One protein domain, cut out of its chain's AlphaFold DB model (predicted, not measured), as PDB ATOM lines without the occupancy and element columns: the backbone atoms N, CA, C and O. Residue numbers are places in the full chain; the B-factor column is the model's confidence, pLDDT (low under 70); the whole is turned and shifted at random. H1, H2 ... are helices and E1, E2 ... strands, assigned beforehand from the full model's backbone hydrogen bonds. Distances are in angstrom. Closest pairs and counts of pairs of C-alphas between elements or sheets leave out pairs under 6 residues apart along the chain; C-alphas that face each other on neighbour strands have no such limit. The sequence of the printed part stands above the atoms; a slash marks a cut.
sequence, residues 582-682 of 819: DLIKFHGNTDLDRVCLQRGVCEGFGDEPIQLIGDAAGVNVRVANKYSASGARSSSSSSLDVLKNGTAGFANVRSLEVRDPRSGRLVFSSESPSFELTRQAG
ATOM      1  N   ASP A 582      -4.184 -22.584  17.611       82.81
ATOM      2  CA  ASP A 582      -4.778 -23.293  16.455       82.81
ATOM      3  C   ASP A 582      -3.735 -23.973  15.532       82.81
ATOM      4  O   ASP A 582      -3.975 -24.144  14.333       82.81
ATOM      5  N   LEU A 583      -2.561 -24.350  16.054       83.31
ATOM      6  CA  LEU A 583      -1.482 -24.929  15.245       83.31
ATOM      7  C   LEU A 583      -1.507 -26.460  15.271       83.31
ATOM      8  O   LEU A 583      -1.672 -27.082  16.321       83.31
ATOM      9  N   ILE A 584      -1.281 -27.061  14.103       86.19
ATOM     10  CA  ILE A 584      -1.009 -28.490  13.942       86.19
ATOM     11  C   ILE A 584       0.481 -28.618  13.637       86.19
ATOM     12  O   ILE A 584       0.946 -28.142  12.602       86.19
ATOM     13  N   LYS A 585       1.223 -29.227  14.557       86.62
ATOM     14  CA  LYS A 585       2.652 -29.500  14.427       86.62
ATOM     15  C   LYS A 585       2.850 -30.925  13.921       86.62
ATOM     16  O   LYS A 585       2.228 -31.855  14.430       86.62
ATOM     17  N   PHE A 586       3.745 -31.068  12.953       86.88
ATOM     18  CA  PHE A 586       4.184 -32.344  12.405       86.88
ATOM     19  C   PHE A 586       5.608 -32.630  12.901       86.88
ATOM     20  O   PHE A 586       6.481 -31.768  12.811       86.88
ATOM     21  N   HIS A 587       5.834 -33.816  13.463       83.38
ATOM     22  CA  HIS A 587       7.133 -34.283  13.949       83.38
ATOM     23  C   HIS A 587       7.765 -35.202  12.901       83.38
ATOM     24  O   HIS A 587       7.393 -36.368  12.780       83.38
ATOM     25  N   GLY A 588       8.737 -34.681  12.151       82.56
ATOM     26  CA  GLY A 588       9.413 -35.427  11.089       82.56
ATOM     27  C   GLY A 588       8.565 -35.624   9.824       82.56
ATOM     28  O   GLY A 588       7.563 -34.944   9.594       82.56
ATOM     29  N   ASN A 589       9.013 -36.541   8.967       81.94
ATOM     30  CA  ASN A 589       8.490 -36.709   7.611       81.94
ATOM     31  C   ASN A 589       7.053 -37.259   7.628       81.94
ATOM     32  O   ASN A 589       6.843 -38.434   7.924       81.94
ATOM     33  N   THR A 590       6.077 -36.425   7.259       81.56
ATOM     34  CA  THR A 590       4.661 -36.817   7.145       81.56
ATOM     35  C   THR A 590       4.234 -36.832   5.676       81.56
ATOM     36  O   THR A 590       4.319 -35.807   5.004       81.56
ATOM     37  N   ASP A 591       3.748 -37.975   5.188       82.38
ATOM     38  CA  ASP A 591       3.135 -38.105   3.857       82.38
ATOM     39  C   ASP A 591       1.706 -37.528   3.862       82.38
ATOM     40  O   ASP A 591       0.879 -37.893   4.703       82.38
ATOM     41  N   LEU A 592       1.421 -36.602   2.940       80.81
ATOM     42  CA  LEU A 592       0.159 -35.866   2.833       80.81
ATOM     43  C   LEU A 592      -0.212 -35.651   1.351       80.81
ATOM     44  O   LEU A 592       0.339 -34.764   0.704       80.81
ATOM     45  N   ASP A 593      -1.222 -36.374   0.839       80.12
ATOM     46  CA  ASP A 593      -1.747 -36.219  -0.542       80.12
ATOM     47  C   ASP A 593      -2.064 -34.752  -0.899       80.12
ATOM     48  O   ASP A 593      -1.883 -34.330  -2.041       80.12
ATOM     49  N   ARG A 594      -2.565 -33.962   0.070       77.81
ATOM     50  CA  ARG A 594      -2.934 -32.544  -0.109       77.81
ATOM     51  C   ARG A 594      -2.716 -31.732   1.159       77.81
ATOM     52  O   ARG A 594      -3.243 -32.077   2.216       77.81
ATOM     53  N   VAL A 595      -2.065 -30.577   1.019       82.38
ATOM     54  CA  VAL A 595      -1.929 -29.579   2.088       82.38
ATOM     55  C   VAL A 595      -2.916 -28.432   1.852       82.38
ATOM     56  O   VAL A 595      -2.768 -27.640   0.920       82.38
ATOM     57  N   CYS A 596      -3.934 -28.340   2.711       81.88
ATOM     58  CA  CYS A 596      -4.968 -27.299   2.676       81.88
ATOM     59  C   CYS A 596      -4.807 -26.333   3.863       81.88
ATOM     60  O   CYS A 596      -5.306 -26.589   4.959       81.88
ATOM     61  N   LEU A 597      -4.127 -25.206   3.648       85.00
ATOM     62  CA  LEU A 597      -3.855 -24.198   4.673       85.00
ATOM     63  C   LEU A 597      -5.095 -23.328   4.934       85.00
ATOM     64  O   LEU A 597      -5.554 -22.601   4.055       85.00
ATOM     65  N   GLN A 598      -5.618 -23.345   6.163       77.94
ATOM     66  CA  GLN A 598      -6.824 -22.581   6.531       77.94
ATOM     67  C   GLN A 598      -6.567 -21.070   6.720       77.94
ATOM     68  O   GLN A 598      -7.489 -20.263   6.611       77.94
ATOM     69  N   ARG A 599      -5.321 -20.684   7.029       71.31
ATOM     70  CA  ARG A 599      -4.884 -19.282   7.195       71.31
ATOM     71  C   ARG A 599      -3.873 -18.833   6.124       71.31
ATOM     72  O   ARG A 599      -3.384 -17.718   6.197       71.31
ATOM     73  N   GLY A 600      -3.527 -19.701   5.168       74.88
ATOM     74  CA  GLY A 600      -2.484 -19.457   4.155       74.88
ATOM     75  C   GLY A 600      -1.034 -19.503   4.662       74.88
ATOM     76  O   GLY A 600      -0.118 -19.512   3.852       74.88
ATOM     77  N   VAL A 601      -0.831 -19.581   5.978       78.25
ATOM     78  CA  VAL A 601       0.479 -19.623   6.644       78.25
ATOM     79  C   VAL A 601       0.957 -21.068   6.823       78.25
ATOM     80  O   VAL A 601       0.164 -21.945   7.172       78.25
ATOM     81  N   CYS A 602       2.252 -21.297   6.604       80.94
ATOM     82  CA  CYS A 602       2.973 -22.535   6.890       80.94
ATOM     83  C   CYS A 602       4.378 -22.134   7.374       80.94
ATOM     84  O   CYS A 602       5.066 -21.399   6.670       80.94
ATOM     85  N   GLU A 603       4.766 -22.545   8.584       80.31
ATOM     86  CA  GLU A 603       5.955 -22.048   9.297       80.31
ATOM     87  C   GLU A 603       6.817 -23.210   9.822       80.31
ATOM     88  O   GLU A 603       6.292 -24.259  10.198       80.31
ATOM     89  N   GLY A 604       8.142 -23.025   9.810       81.62
ATOM     90  CA  GLY A 604       9.123 -23.968  10.360       81.62
ATOM     91  C   GLY A 604       9.421 -23.704  11.839       81.62
ATOM     92  O   GLY A 604       9.011 -22.684  12.397       81.62
ATOM     93  N   PHE A 605      10.151 -24.616  12.485       80.44
ATOM     94  CA  PHE A 605      10.531 -24.474  13.893       80.44
ATOM     95  C   PHE A 605      11.941 -23.884  14.025       80.44
ATOM     96  O   PHE A 605      12.939 -24.595  13.971       80.44
ATOM     97  N   GLY A 606      12.009 -22.568  14.245       79.88
ATOM     98  CA  GLY A 606      13.270 -21.858  14.470       79.88
ATOM     99  C   GLY A 606      14.161 -21.861  13.227       79.88
ATOM    100  O   GLY A 606      13.741 -21.402  12.170       79.88
ATOM    101  N   ASP A 607      15.383 -22.375  13.369       76.25
ATOM    102  CA  ASP A 607      16.378 -22.435  12.292       76.25
ATOM    103  C   ASP A 607      16.142 -23.578  11.280       76.25
ATOM    104  O   ASP A 607      16.824 -23.627  10.253       76.25
ATOM    105  N   GLU A 608      15.197 -24.496  11.530       77.06
ATOM    106  CA  GLU A 608      14.896 -25.611  10.620       77.06
ATOM    107  C   GLU A 608      13.867 -25.211   9.537       77.06
ATOM    108  O   GLU A 608      12.694 -24.962   9.851       77.06
ATOM    109  N   PRO A 609      14.258 -25.157   8.244       77.00
ATOM    110  CA  PRO A 609      13.348 -24.802   7.162       77.00
ATOM    111  C   PRO A 609      12.386 -25.952   6.839       77.00
ATOM    112  O   PRO A 609      12.780 -27.118   6.783       77.00
ATOM    113  N   ILE A 610      11.130 -25.616   6.532       82.06
ATOM    114  CA  ILE A 610      10.145 -26.591   6.046       82.06
ATOM    115  C   ILE A 610      10.616 -27.158   4.705       82.06
ATOM    116  O   ILE A 610      10.889 -26.405   3.769       82.06
ATOM    117  N   GLN A 611      10.636 -28.482   4.587       82.31
ATOM    118  CA  GLN A 611      10.887 -29.174   3.327       82.31
ATOM    119  C   GLN A 611       9.599 -29.865   2.876       82.31
ATOM    120  O   GLN A 611       9.084 -30.745   3.563       82.31
ATOM    121  N   LEU A 612       9.066 -29.447   1.727       83.00
ATOM    122  CA  LEU A 612       7.916 -30.080   1.082       83.00
ATOM    123  C   LEU A 612       8.423 -30.884  -0.119       83.00
ATOM    124  O   LEU A 612       8.960 -30.310  -1.066       83.00
ATOM    125  N   ILE A 613       8.269 -32.206  -0.068       82.94
ATOM    126  CA  ILE A 613       8.783 -33.141  -1.075       82.94
ATOM    127  C   ILE A 613       7.595 -33.767  -1.815       82.94
ATOM    128  O   ILE A 613       6.627 -34.196  -1.193       82.94
ATOM    129  N   GLY A 614       7.652 -33.780  -3.149       83.12
ATOM    130  CA  GLY A 614       6.606 -34.336  -4.011       83.12
ATOM    131  C   GLY A 614       7.025 -35.662  -4.639       83.12
ATOM    132  O   GLY A 614       7.659 -35.674  -5.697       83.12
ATOM    133  N   ASP A 615       6.636 -36.783  -4.033       77.44
ATOM    134  CA  ASP A 615       6.960 -38.116  -4.550       77.44
ATOM    135  C   ASP A 615       6.236 -38.385  -5.876       77.44
ATOM    136  O   ASP A 615       5.027 -38.601  -5.950       77.44
ATOM    137  N   ALA A 616       7.001 -38.322  -6.967       76.06
ATOM    138  CA  ALA A 616       6.529 -38.476  -8.343       76.06
ATOM    139  C   ALA A 616       5.362 -37.545  -8.768       76.06
ATOM    140  O   ALA A 616       4.813 -37.735  -9.862       76.06
ATOM    141  N   ALA A 617       5.089 -36.472  -8.024       75.12
ATOM    142  CA  ALA A 617       4.135 -35.406  -8.343       75.12
ATOM    143  C   ALA A 617       4.747 -34.015  -8.073       75.12
ATOM    144  O   ALA A 617       5.860 -33.907  -7.571       75.12
ATOM    145  N   GLY A 618       4.045 -32.945  -8.453       81.75
ATOM    146  CA  GLY A 618       4.379 -31.592  -7.995       81.75
ATOM    147  C   GLY A 618       3.737 -31.300  -6.636       81.75
ATOM    148  O   GLY A 618       2.663 -31.829  -6.346       81.75
ATOM    149  N   VAL A 619       4.359 -30.451  -5.818       86.00
ATOM    150  CA  VAL A 619       3.795 -30.036  -4.523       86.00
ATOM    151  C   VAL A 619       2.653 -29.048  -4.778       86.00
ATOM    152  O   VAL A 619       2.879 -27.977  -5.338       86.00
ATOM    153  N   ASN A 620       1.429 -29.394  -4.372       86.00
ATOM    154  CA  ASN A 620       0.246 -28.540  -4.512       86.00
ATOM    155  C   ASN A 620      -0.261 -28.108  -3.124       86.00
ATOM    156  O   ASN A 620      -0.855 -28.903  -2.391       86.00
ATOM    157  N   VAL A 621      -0.027 -26.844  -2.769       86.56
ATOM    158  CA  VAL A 621      -0.493 -26.222  -1.520       86.56
ATOM    159  C   VAL A 621      -1.685 -25.326  -1.832       86.56
ATOM    160  O   VAL A 621      -1.592 -24.431  -2.675       86.56
ATOM    161  N   ARG A 622      -2.817 -25.531  -1.151       86.00
ATOM    162  CA  ARG A 622      -4.049 -24.749  -1.368       86.00
ATOM    163  C   ARG A 622      -4.415 -23.941  -0.139       86.00
ATOM    164  O   ARG A 622      -4.404 -24.463   0.971       86.00
ATOM    165  N   VAL A 623      -4.824 -22.694  -0.342       84.88
ATOM    166  CA  VAL A 623      -5.372 -21.849   0.721       84.88
ATOM    167  C   VAL A 623      -6.892 -22.000   0.746       84.88
ATOM    168  O   VAL A 623      -7.599 -21.592  -0.180       84.88
ATOM    169  N   ALA A 624      -7.403 -22.603   1.816       77.62
ATOM    170  CA  ALA A 624      -8.826 -22.834   2.021       77.62
ATOM    171  C   ALA A 624      -9.489 -21.572   2.597       77.62
ATOM    172  O   ALA A 624      -9.586 -21.402   3.813       77.62
ATOM    173  N   ASN A 625      -9.937 -20.672   1.718       70.06
ATOM    174  CA  ASN A 625     -10.601 -19.433   2.121       70.06
ATOM    175  C   ASN A 625     -11.910 -19.726   2.885       70.06
ATOM    176  O   ASN A 625     -12.856 -20.282   2.325       70.06
ATOM    177  N   LYS A 626     -11.986 -19.312   4.160       61.62
ATOM    178  CA  LYS A 626     -13.149 -19.540   5.039       61.62
ATOM    179  C   LYS A 626     -14.464 -18.998   4.468       61.62
ATOM    180  O   LYS A 626     -15.514 -19.585   4.716       61.62
ATOM    181  N   TYR A 627     -14.418 -17.922   3.682       57.03
ATOM    182  CA  TYR A 627     -15.615 -17.316   3.092       57.03
ATOM    183  C   TYR A 627     -16.273 -18.182   2.001       57.03
ATOM    184  O   TYR A 627     -17.447 -17.983   1.695       57.03
ATOM    185  N   SER A 628     -15.575 -19.197   1.476       51.56
ATOM    186  CA  SER A 628     -16.115 -20.173   0.515       51.56
ATOM    187  C   SER A 628     -16.974 -21.277   1.154       51.56
ATOM    188  O   SER A 628     -17.469 -22.154   0.448       51.56
ATOM    189  N   ALA A 629     -17.179 -21.264   2.477       54.94
ATOM    190  CA  ALA A 629     -17.984 -22.271   3.180       54.94
ATOM    191  C   ALA A 629     -19.494 -22.226   2.843       54.94
ATOM    192  O   ALA A 629     -20.217 -23.179   3.126       54.94
ATOM    193  N   SER A 630     -19.983 -21.153   2.214       51.62
ATOM    194  CA  SER A 630     -21.399 -20.902   1.894       51.62
ATOM    195  C   SER A 630     -21.941 -21.678   0.675       51.62
ATOM    196  O   SER A 630     -22.857 -21.220  -0.005       51.62
ATOM    197  N   GLY A 631     -21.391 -22.860   0.377       54.22
ATOM    198  CA  GLY A 631     -21.899 -23.813  -0.627       54.22
ATOM    199  C   GLY A 631     -21.750 -23.408  -2.104       54.22
ATOM    200  O   GLY A 631     -21.757 -24.275  -2.982       54.22
ATOM    201  N   ALA A 632     -21.573 -22.121  -2.402       54.56
ATOM    202  CA  ALA A 632     -21.265 -21.634  -3.739       54.56
ATOM    203  C   ALA A 632     -19.862 -22.094  -4.170       54.56
ATOM    204  O   ALA A 632     -18.882 -21.921  -3.448       54.56
ATOM    205  N   ARG A 633     -19.746 -22.657  -5.381       51.22
ATOM    206  CA  ARG A 633     -18.474 -23.137  -5.950       51.22
ATOM    207  C   ARG A 633     -17.592 -21.970  -6.418       51.22
ATOM    208  O   ARG A 633     -17.367 -21.809  -7.614       51.22
ATOM    209  N   SER A 634     -17.098 -21.149  -5.491       50.31
ATOM    210  CA  SER A 634     -16.119 -20.100  -5.796       50.31
ATOM    211  C   SER A 634     -14.809 -20.744  -6.260       50.31
ATOM    212  O   SER A 634     -14.047 -21.265  -5.445       50.31
ATOM    213  N   SER A 635     -14.535 -20.712  -7.564       57.72
ATOM    214  CA  SER A 635     -13.346 -21.295  -8.209       57.72
ATOM    215  C   SER A 635     -12.051 -20.499  -7.961       57.72
ATOM    216  O   SER A 635     -11.151 -20.497  -8.793       57.72
ATOM    217  N   SER A 636     -11.980 -19.798  -6.830       61.69
ATOM    218  CA  SER A 636     -10.962 -18.821  -6.435       61.69
ATOM    219  C   SER A 636     -10.324 -19.189  -5.086       61.69
ATOM    220  O   SER A 636     -10.146 -18.354  -4.198       61.69
ATOM    221  N   SER A 637      -9.971 -20.466  -4.922       71.62
ATOM    222  CA  SER A 637      -8.978 -20.881  -3.927       71.62
ATOM    223  C   SER A 637      -7.586 -20.539  -4.451       71.62
ATOM    224  O   SER A 637      -7.219 -21.012  -5.527       71.62
ATOM    225  N   SER A 638      -6.803 -19.759  -3.708       81.50
ATOM    226  CA  SER A 638      -5.395 -19.526  -4.049       81.50
ATOM    227  C   SER A 638      -4.602 -20.833  -3.942       81.50
ATOM    228  O   SER A 638      -4.771 -21.562  -2.960       81.50
ATOM    229  N   SER A 639      -3.745 -21.140  -4.918       84.81
ATOM    230  CA  SER A 639      -2.830 -22.287  -4.842       84.81
ATOM    231  C   SER A 639      -1.413 -21.965  -5.304       84.81
ATOM    232  O   SER A 639      -1.182 -21.072  -6.125       84.81
ATOM    233  N   LEU A 640      -0.480 -22.721  -4.730       84.94
ATOM    234  CA  LEU A 640       0.924 -22.808  -5.091       84.94
ATOM    235  C   LEU A 640       1.171 -24.230  -5.603       84.94
ATOM    236  O   LEU A 640       1.021 -25.202  -4.859       84.94
ATOM    237  N   ASP A 641       1.540 -24.330  -6.871       84.50
ATOM    238  CA  ASP A 641       1.727 -25.566  -7.617       84.50
ATOM    239  C   ASP A 641       3.199 -25.644  -8.067       84.50
ATOM    240  O   ASP A 641       3.569 -25.093  -9.103       84.50
ATOM    241  N   VAL A 642       4.065 -26.302  -7.291       84.81
ATOM    242  CA  VAL A 642       5.492 -26.479  -7.627       84.81
ATOM    243  C   VAL A 642       5.667 -27.748  -8.456       84.81
ATOM    244  O   VAL A 642       5.579 -28.861  -7.936       84.81
ATOM    245  N   LEU A 643       5.901 -27.598  -9.759       82.56
ATOM    246  CA  LEU A 643       6.103 -28.714 -10.682       82.56
ATOM    247  C   LEU A 643       7.490 -29.362 -10.496       82.56
ATOM    248  O   LEU A 643       8.443 -28.733 -10.039       82.56
ATOM    249  N   LYS A 644       7.628 -30.623 -10.935       80.12
ATOM    250  CA  LYS A 644       8.873 -31.424 -10.857       80.12
ATOM    251  C   LYS A 644      10.116 -30.763 -11.458       80.12
ATOM    252  O   LYS A 644      11.229 -31.111 -11.088       80.12
ATOM    253  N   ASN A 645       9.932 -29.868 -12.423       76.50
ATOM    254  CA  ASN A 645      10.996 -29.125 -13.097       76.50
ATOM    255  C   ASN A 645      11.386 -27.830 -12.349       76.50
ATOM    256  O   ASN A 645      12.026 -26.965 -12.934       76.50
ATOM    257  N   GLY A 646      10.945 -27.654 -11.098       70.50
ATOM    258  CA  GLY A 646      11.192 -26.455 -10.293       70.50
ATOM    259  C   GLY A 646      10.304 -25.256 -10.642       70.50
ATOM    260  O   GLY A 646      10.379 -24.233  -9.965       70.50
ATOM    261  N   THR A 647       9.438 -25.344 -11.659       72.62
ATOM    262  CA  THR A 647       8.518 -24.249 -11.997       72.62
ATOM    263  C   THR A 647       7.410 -24.140 -10.948       72.62
ATOM    264  O   THR A 647       6.528 -24.994 -10.881       72.62
ATOM    265  N   ALA A 648       7.428 -23.067 -10.157       76.44
ATOM    266  CA  ALA A 648       6.332 -22.703  -9.266       76.44
ATOM    267  C   ALA A 648       5.241 -21.936 -10.034       76.44
ATOM    268  O   ALA A 648       5.443 -20.799 -10.462       76.44
ATOM    269  N   GLY A 649       4.079 -22.563 -10.210       76.81
ATOM    270  CA  GLY A 649       2.857 -21.914 -10.672       76.81
ATOM    271  C   GLY A 649       2.073 -21.328  -9.498       76.81
ATOM    272  O   GLY A 649       1.846 -22.006  -8.498       76.81
ATOM    273  N   PHE A 650       1.620 -20.084  -9.631       78.88
ATOM    274  CA  PHE A 650       0.784 -19.405  -8.639       78.88
ATOM    275  C   PHE A 650      -0.589 -19.126  -9.253       78.88
ATOM    276  O   PHE A 650      -0.685 -18.448 -10.276       78.88
ATOM    277  N   ALA A 651      -1.655 -19.639  -8.641       76.94
ATOM    278  CA  ALA A 651      -3.023 -19.459  -9.119       76.94
ATOM    279  C   ALA A 651      -3.846 -18.655  -8.107       76.94
ATOM    280  O   ALA A 651      -3.864 -18.978  -6.920       76.94
ATOM    281  N   ASN A 652      -4.556 -17.620  -8.576       72.81
ATOM    282  CA  ASN A 652      -5.424 -16.775  -7.740       72.81
ATOM    283  C   ASN A 652      -4.692 -16.193  -6.503       72.81
ATOM    284  O   ASN A 652      -5.240 -16.107  -5.405       72.81
ATOM    285  N   VAL A 653      -3.426 -15.806  -6.671       71.00
ATOM    286  CA  VAL A 653      -2.630 -15.074  -5.674       71.00
ATOM    287  C   VAL A 653      -2.637 -13.596  -6.068       71.00
ATOM    288  O   VAL A 653      -2.361 -13.280  -7.220       71.00
ATOM    289  N   ARG A 654      -2.978 -12.693  -5.136       71.94
ATOM    290  CA  ARG A 654      -2.945 -11.236  -5.388       71.94
ATOM    291  C   ARG A 654      -1.509 -10.723  -5.448       71.94
ATOM    292  O   ARG A 654      -1.152 -10.000  -6.372       71.94
ATOM    293  N   SER A 655      -0.708 -11.107  -4.462       72.12
ATOM    294  CA  SER A 655       0.698 -10.754  -4.368       72.12
ATOM    295  C   SER A 655       1.496 -11.876  -3.711       72.12
ATOM    296  O   SER A 655       1.038 -12.520  -2.767       72.12
ATOM    297  N   LEU A 656       2.669 -12.145  -4.277       74.19
ATOM    298  CA  LEU A 656       3.665 -13.076  -3.768       74.19
ATOM    299  C   LEU A 656       4.807 -12.258  -3.175       74.19
ATOM    300  O   LEU A 656       5.465 -11.528  -3.911       74.19
ATOM    301  N   GLU A 657       5.064 -12.416  -1.880       76.56
ATOM    302  CA  GLU A 657       6.238 -11.860  -1.213       76.56
ATOM    303  C   GLU A 657       7.243 -12.969  -0.892       76.56
ATOM    304  O   GLU A 657       6.886 -13.987  -0.302       76.56
ATOM    305  N   VAL A 658       8.515 -12.745  -1.224       73.56
ATOM    306  CA  VAL A 658       9.643 -13.533  -0.713       73.56
ATOM    307  C   VAL A 658      10.433 -12.639   0.230       73.56
ATOM    308  O   VAL A 658      10.868 -11.548  -0.149       73.56
ATOM    309  N   ARG A 659      10.615 -13.097   1.467       75.56
ATOM    310  CA  ARG A 659      11.356 -12.397   2.521       75.56
ATOM    311  C   ARG A 659      12.576 -13.220   2.914       75.56
ATOM    312  O   ARG A 659      12.506 -14.446   2.929       75.56
ATOM    313  N   ASP A 660      13.681 -12.551   3.225       69.06
ATOM    314  CA  ASP A 660      14.846 -13.204   3.822       69.06
ATOM    315  C   ASP A 660      14.457 -13.727   5.219       69.06
ATOM    316  O   ASP A 660      14.032 -12.918   6.052       69.06
ATOM    317  N   PRO A 661      14.598 -15.036   5.507       71.56
ATOM    318  CA  PRO A 661      14.221 -15.600   6.799       71.56
ATOM    319  C   PRO A 661      15.033 -15.038   7.976       71.56
ATOM    320  O   PRO A 661      14.558 -15.109   9.105       71.56
ATOM    321  N   ARG A 662      16.230 -14.473   7.747       76.44
ATOM    322  CA  ARG A 662      17.085 -13.942   8.827       76.44
ATOM    323  C   ARG A 662      16.797 -12.485   9.177       76.44
ATOM    324  O   ARG A 662      16.763 -12.150  10.356       76.44
ATOM    325  N   SER A 663      16.603 -11.614   8.185       81.69
ATOM    326  CA  SER A 663      16.315 -10.187   8.423       81.69
ATOM    327  C   SER A 663      14.831  -9.812   8.353       81.69
ATOM    328  O   SER A 663      14.478  -8.676   8.667       81.69
ATOM    329  N   GLY A 664      13.957 -10.705   7.875       79.56
ATOM    330  CA  GLY A 664      12.550 -10.406   7.574       79.56
ATOM    331  C   GLY A 664      12.345  -9.427   6.404       79.56
ATOM    332  O   GLY A 664      11.200  -9.111   6.051       79.56
ATOM    333  N   ARG A 665      13.441  -8.942   5.796       79.19
ATOM    334  CA  ARG A 665      13.448  -7.974   4.695       79.19
ATOM    335  C   ARG A 665      12.802  -8.589   3.462       79.19
ATOM    336  O   ARG A 665      13.114  -9.711   3.077       79.19
ATOM    337  N   LEU A 666      11.933  -7.820   2.816       74.38
ATOM    338  CA  LEU A 666      11.364  -8.160   1.520       74.38
ATOM    339  C   LEU A 666      12.483  -8.213   0.465       74.38
ATOM    340  O   LEU A 666      13.161  -7.213   0.231       74.38
ATOM    341  N   VAL A 667      12.683  -9.387  -0.133       73.75
ATOM    342  CA  VAL A 667      13.665  -9.648  -1.204       73.75
ATOM    343  C   VAL A 667      12.999  -9.527  -2.576       73.75
ATOM    344  O   VAL A 667      13.617  -9.052  -3.524       73.75
ATOM    345  N   PHE A 668      11.730  -9.926  -2.679       68.31
ATOM    346  CA  PHE A 668      10.925  -9.841  -3.897       68.31
ATOM    347  C   PHE A 668       9.442  -9.659  -3.542       68.31
ATOM    348  O   PHE A 668       8.959 -10.284  -2.600       68.31
ATOM    349  N   SER A 669       8.710  -8.853  -4.316       75.00
ATOM    350  CA  SER A 669       7.243  -8.804  -4.286       75.00
ATOM    351  C   SER A 669       6.676  -8.724  -5.698       75.00
ATOM    352  O   SER A 669       7.177  -7.966  -6.525       75.00
ATOM    353  N   SER A 670       5.593  -9.454  -5.966       71.06
ATOM    354  CA  SER A 670       4.863  -9.336  -7.233       71.06
ATOM    355  C   SER A 670       3.865  -8.170  -7.273       71.06
ATOM    356  O   SER A 670       3.362  -7.871  -8.353       71.06
ATOM    357  N   GLU A 671       3.559  -7.510  -6.145       70.75
ATOM    358  CA  GLU A 671       2.758  -6.263  -6.138       70.75
ATOM    359  C   GLU A 671       3.621  -5.050  -6.531       70.75
ATOM    360  O   GLU A 671       3.119  -4.060  -7.057       70.75
ATOM    361  N   SER A 672       4.940  -5.169  -6.345       61.12
ATOM    362  CA  SER A 672       5.957  -4.210  -6.779       61.12
ATOM    363  C   SER A 672       7.137  -4.949  -7.439       61.12
ATOM    364  O   SER A 672       8.199  -5.072  -6.824       61.12
ATOM    365  N   PRO A 673       6.994  -5.429  -8.695       57.16
ATOM    366  CA  PRO A 673       8.027  -6.181  -9.426       57.16
ATOM    367  C   PRO A 673       9.210  -5.306  -9.888       57.16
ATOM    368  O   PRO A 673       9.965  -5.669 -10.791       57.16
ATOM    369  N   SER A 674       9.389  -4.142  -9.264       49.75
ATOM    370  CA  SER A 674      10.643  -3.409  -9.257       49.75
ATOM    371  C   SER A 674      11.716  -4.285  -8.618       49.75
ATOM    372  O   SER A 674      11.861  -4.323  -7.395       49.75
ATOM    373  N   PHE A 675      12.504  -4.947  -9.464       55.41
ATOM    374  CA  PHE A 675      13.837  -5.420  -9.114       55.41
ATOM    375  C   PHE A 675      14.738  -4.206  -8.831       55.41
ATOM    376  O   PHE A 675      15.671  -3.910  -9.578       55.41
ATOM    377  N   GLU A 676      14.480  -3.514  -7.717       48.50
ATOM    378  CA  GLU A 676      15.497  -2.744  -7.011       48.50
ATOM    379  C   GLU A 676      16.498  -3.734  -6.415       48.50
ATOM    380  O   GLU A 676      16.572  -3.963  -5.206       48.50
ATOM    381  N   LEU A 677      17.280  -4.329  -7.320       54.53
ATOM    382  CA  LEU A 677      18.599  -4.881  -7.064       54.53
ATOM    383  C   LEU A 677      19.341  -3.786  -6.309       54.53
ATOM    384  O   LEU A 677      19.672  -2.742  -6.871       54.53
ATOM    385  N   THR A 678      19.374  -3.955  -4.988       44.31
ATOM    386  CA  THR A 678      19.432  -2.802  -4.083       44.31
ATOM    387  C   THR A 678      20.675  -1.968  -4.363       44.31
ATOM    388  O   THR A 678      21.706  -2.515  -4.746       44.31
ATOM    389  N   ARG A 679      20.644  -0.654  -4.096       49.91
ATOM    390  CA  ARG A 679      21.834   0.212  -4.278       49.91
ATOM    391  C   ARG A 679      23.090  -0.304  -3.545       49.91
ATOM    392  O   ARG A 679      24.194   0.088  -3.890       49.91
ATOM    393  N   GLN A 680      22.904  -1.192  -2.563       51.75
ATOM    394  CA  GLN A 680      23.923  -1.910  -1.793       51.75
ATOM    395  C   GLN A 680      24.577  -3.078  -2.569       51.75
ATOM    396  O   GLN A 680      25.735  -3.388  -2.323       51.75
ATOM    397  N   ALA A 681      23.856  -3.713  -3.499       51.56
ATOM    398  CA  ALA A 681      24.330  -4.801  -4.364       51.56
ATOM    399  C   ALA A 681      24.936  -4.311  -5.698       51.56
ATOM    400  O   ALA A 681      25.517  -5.104  -6.435       51.56
ATOM    401  N   GLY A 682      24.815  -3.014  -6.000       57.47
ATOM    402  CA  GLY A 682      25.318  -2.402  -7.230       57.47
ATOM    403  C   GLY A 682      24.436  -2.654  -8.465       57.47
ATOM    404  O   GLY A 682      23.411  -3.334  -8.387       57.47
TER     405      GLY A 682
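AT A GLANCE: This is residues 582 to 682 of the 819 residues of the protein "Beta-sarcoglycan" of Trichogramma brassicae (UniProt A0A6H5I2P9). This domain has little regular structure: a small twisted sheet of four short strands, E2 to E5, then a separate hairpin, E6 and E7, and a tail, residues 670 to 682. The 101 printed residues, 31 in named elements, run E1 E2 E3 H1 E4 E5 E6 E7, mostly strand. The sheet, order E2 E3 E4 E5, is mixed; the whole is loose, radius of gyration of the C-alphas 16.1 A, spanning 50 by 35 by 32 A.

HOW THE PARTS SIT: E3, residues 619 to 623, is parallel to E2, residues 595 to 597; N 597 and O 622 are 2.8 A apart. E3 is antiparallel to E4, residues 639 to 642, with N 621 and O 640 at 2.9 A. E4 and E5, residues 648 to 651, form a hairpin, with N 641 and O 649 at 2.9 A. E6, residues 657 to 659, and E7, residues 666 to 669, form another, with N 658 and O 668 at 2.9 A. E5 and E6 are apart. H1, residues 626 to 629, is not on the four-stranded sheet and is too short for an O i to N i+4 pair; its one O i to N i+3 pair is within hydrogen-bond range. E1, residues 583 to 586, pairs with no named strand.

IN THESE COORDINATES: E1 begins at C-alpha 583 (-1.482, -24.929, 15.245); E3 is 13.4 A long; E7 ends at C-alpha 669 (7.243, -8.804, -4.286).

THE WHOLE: The farthest C-alphas, Gly 631 and Gly 682, are 52.3 A apart. The printed part has no cut; the E2 to E3 link is long. pLDDT is under 70 at residues 626 to 636, 660, 668 and 672 to 682.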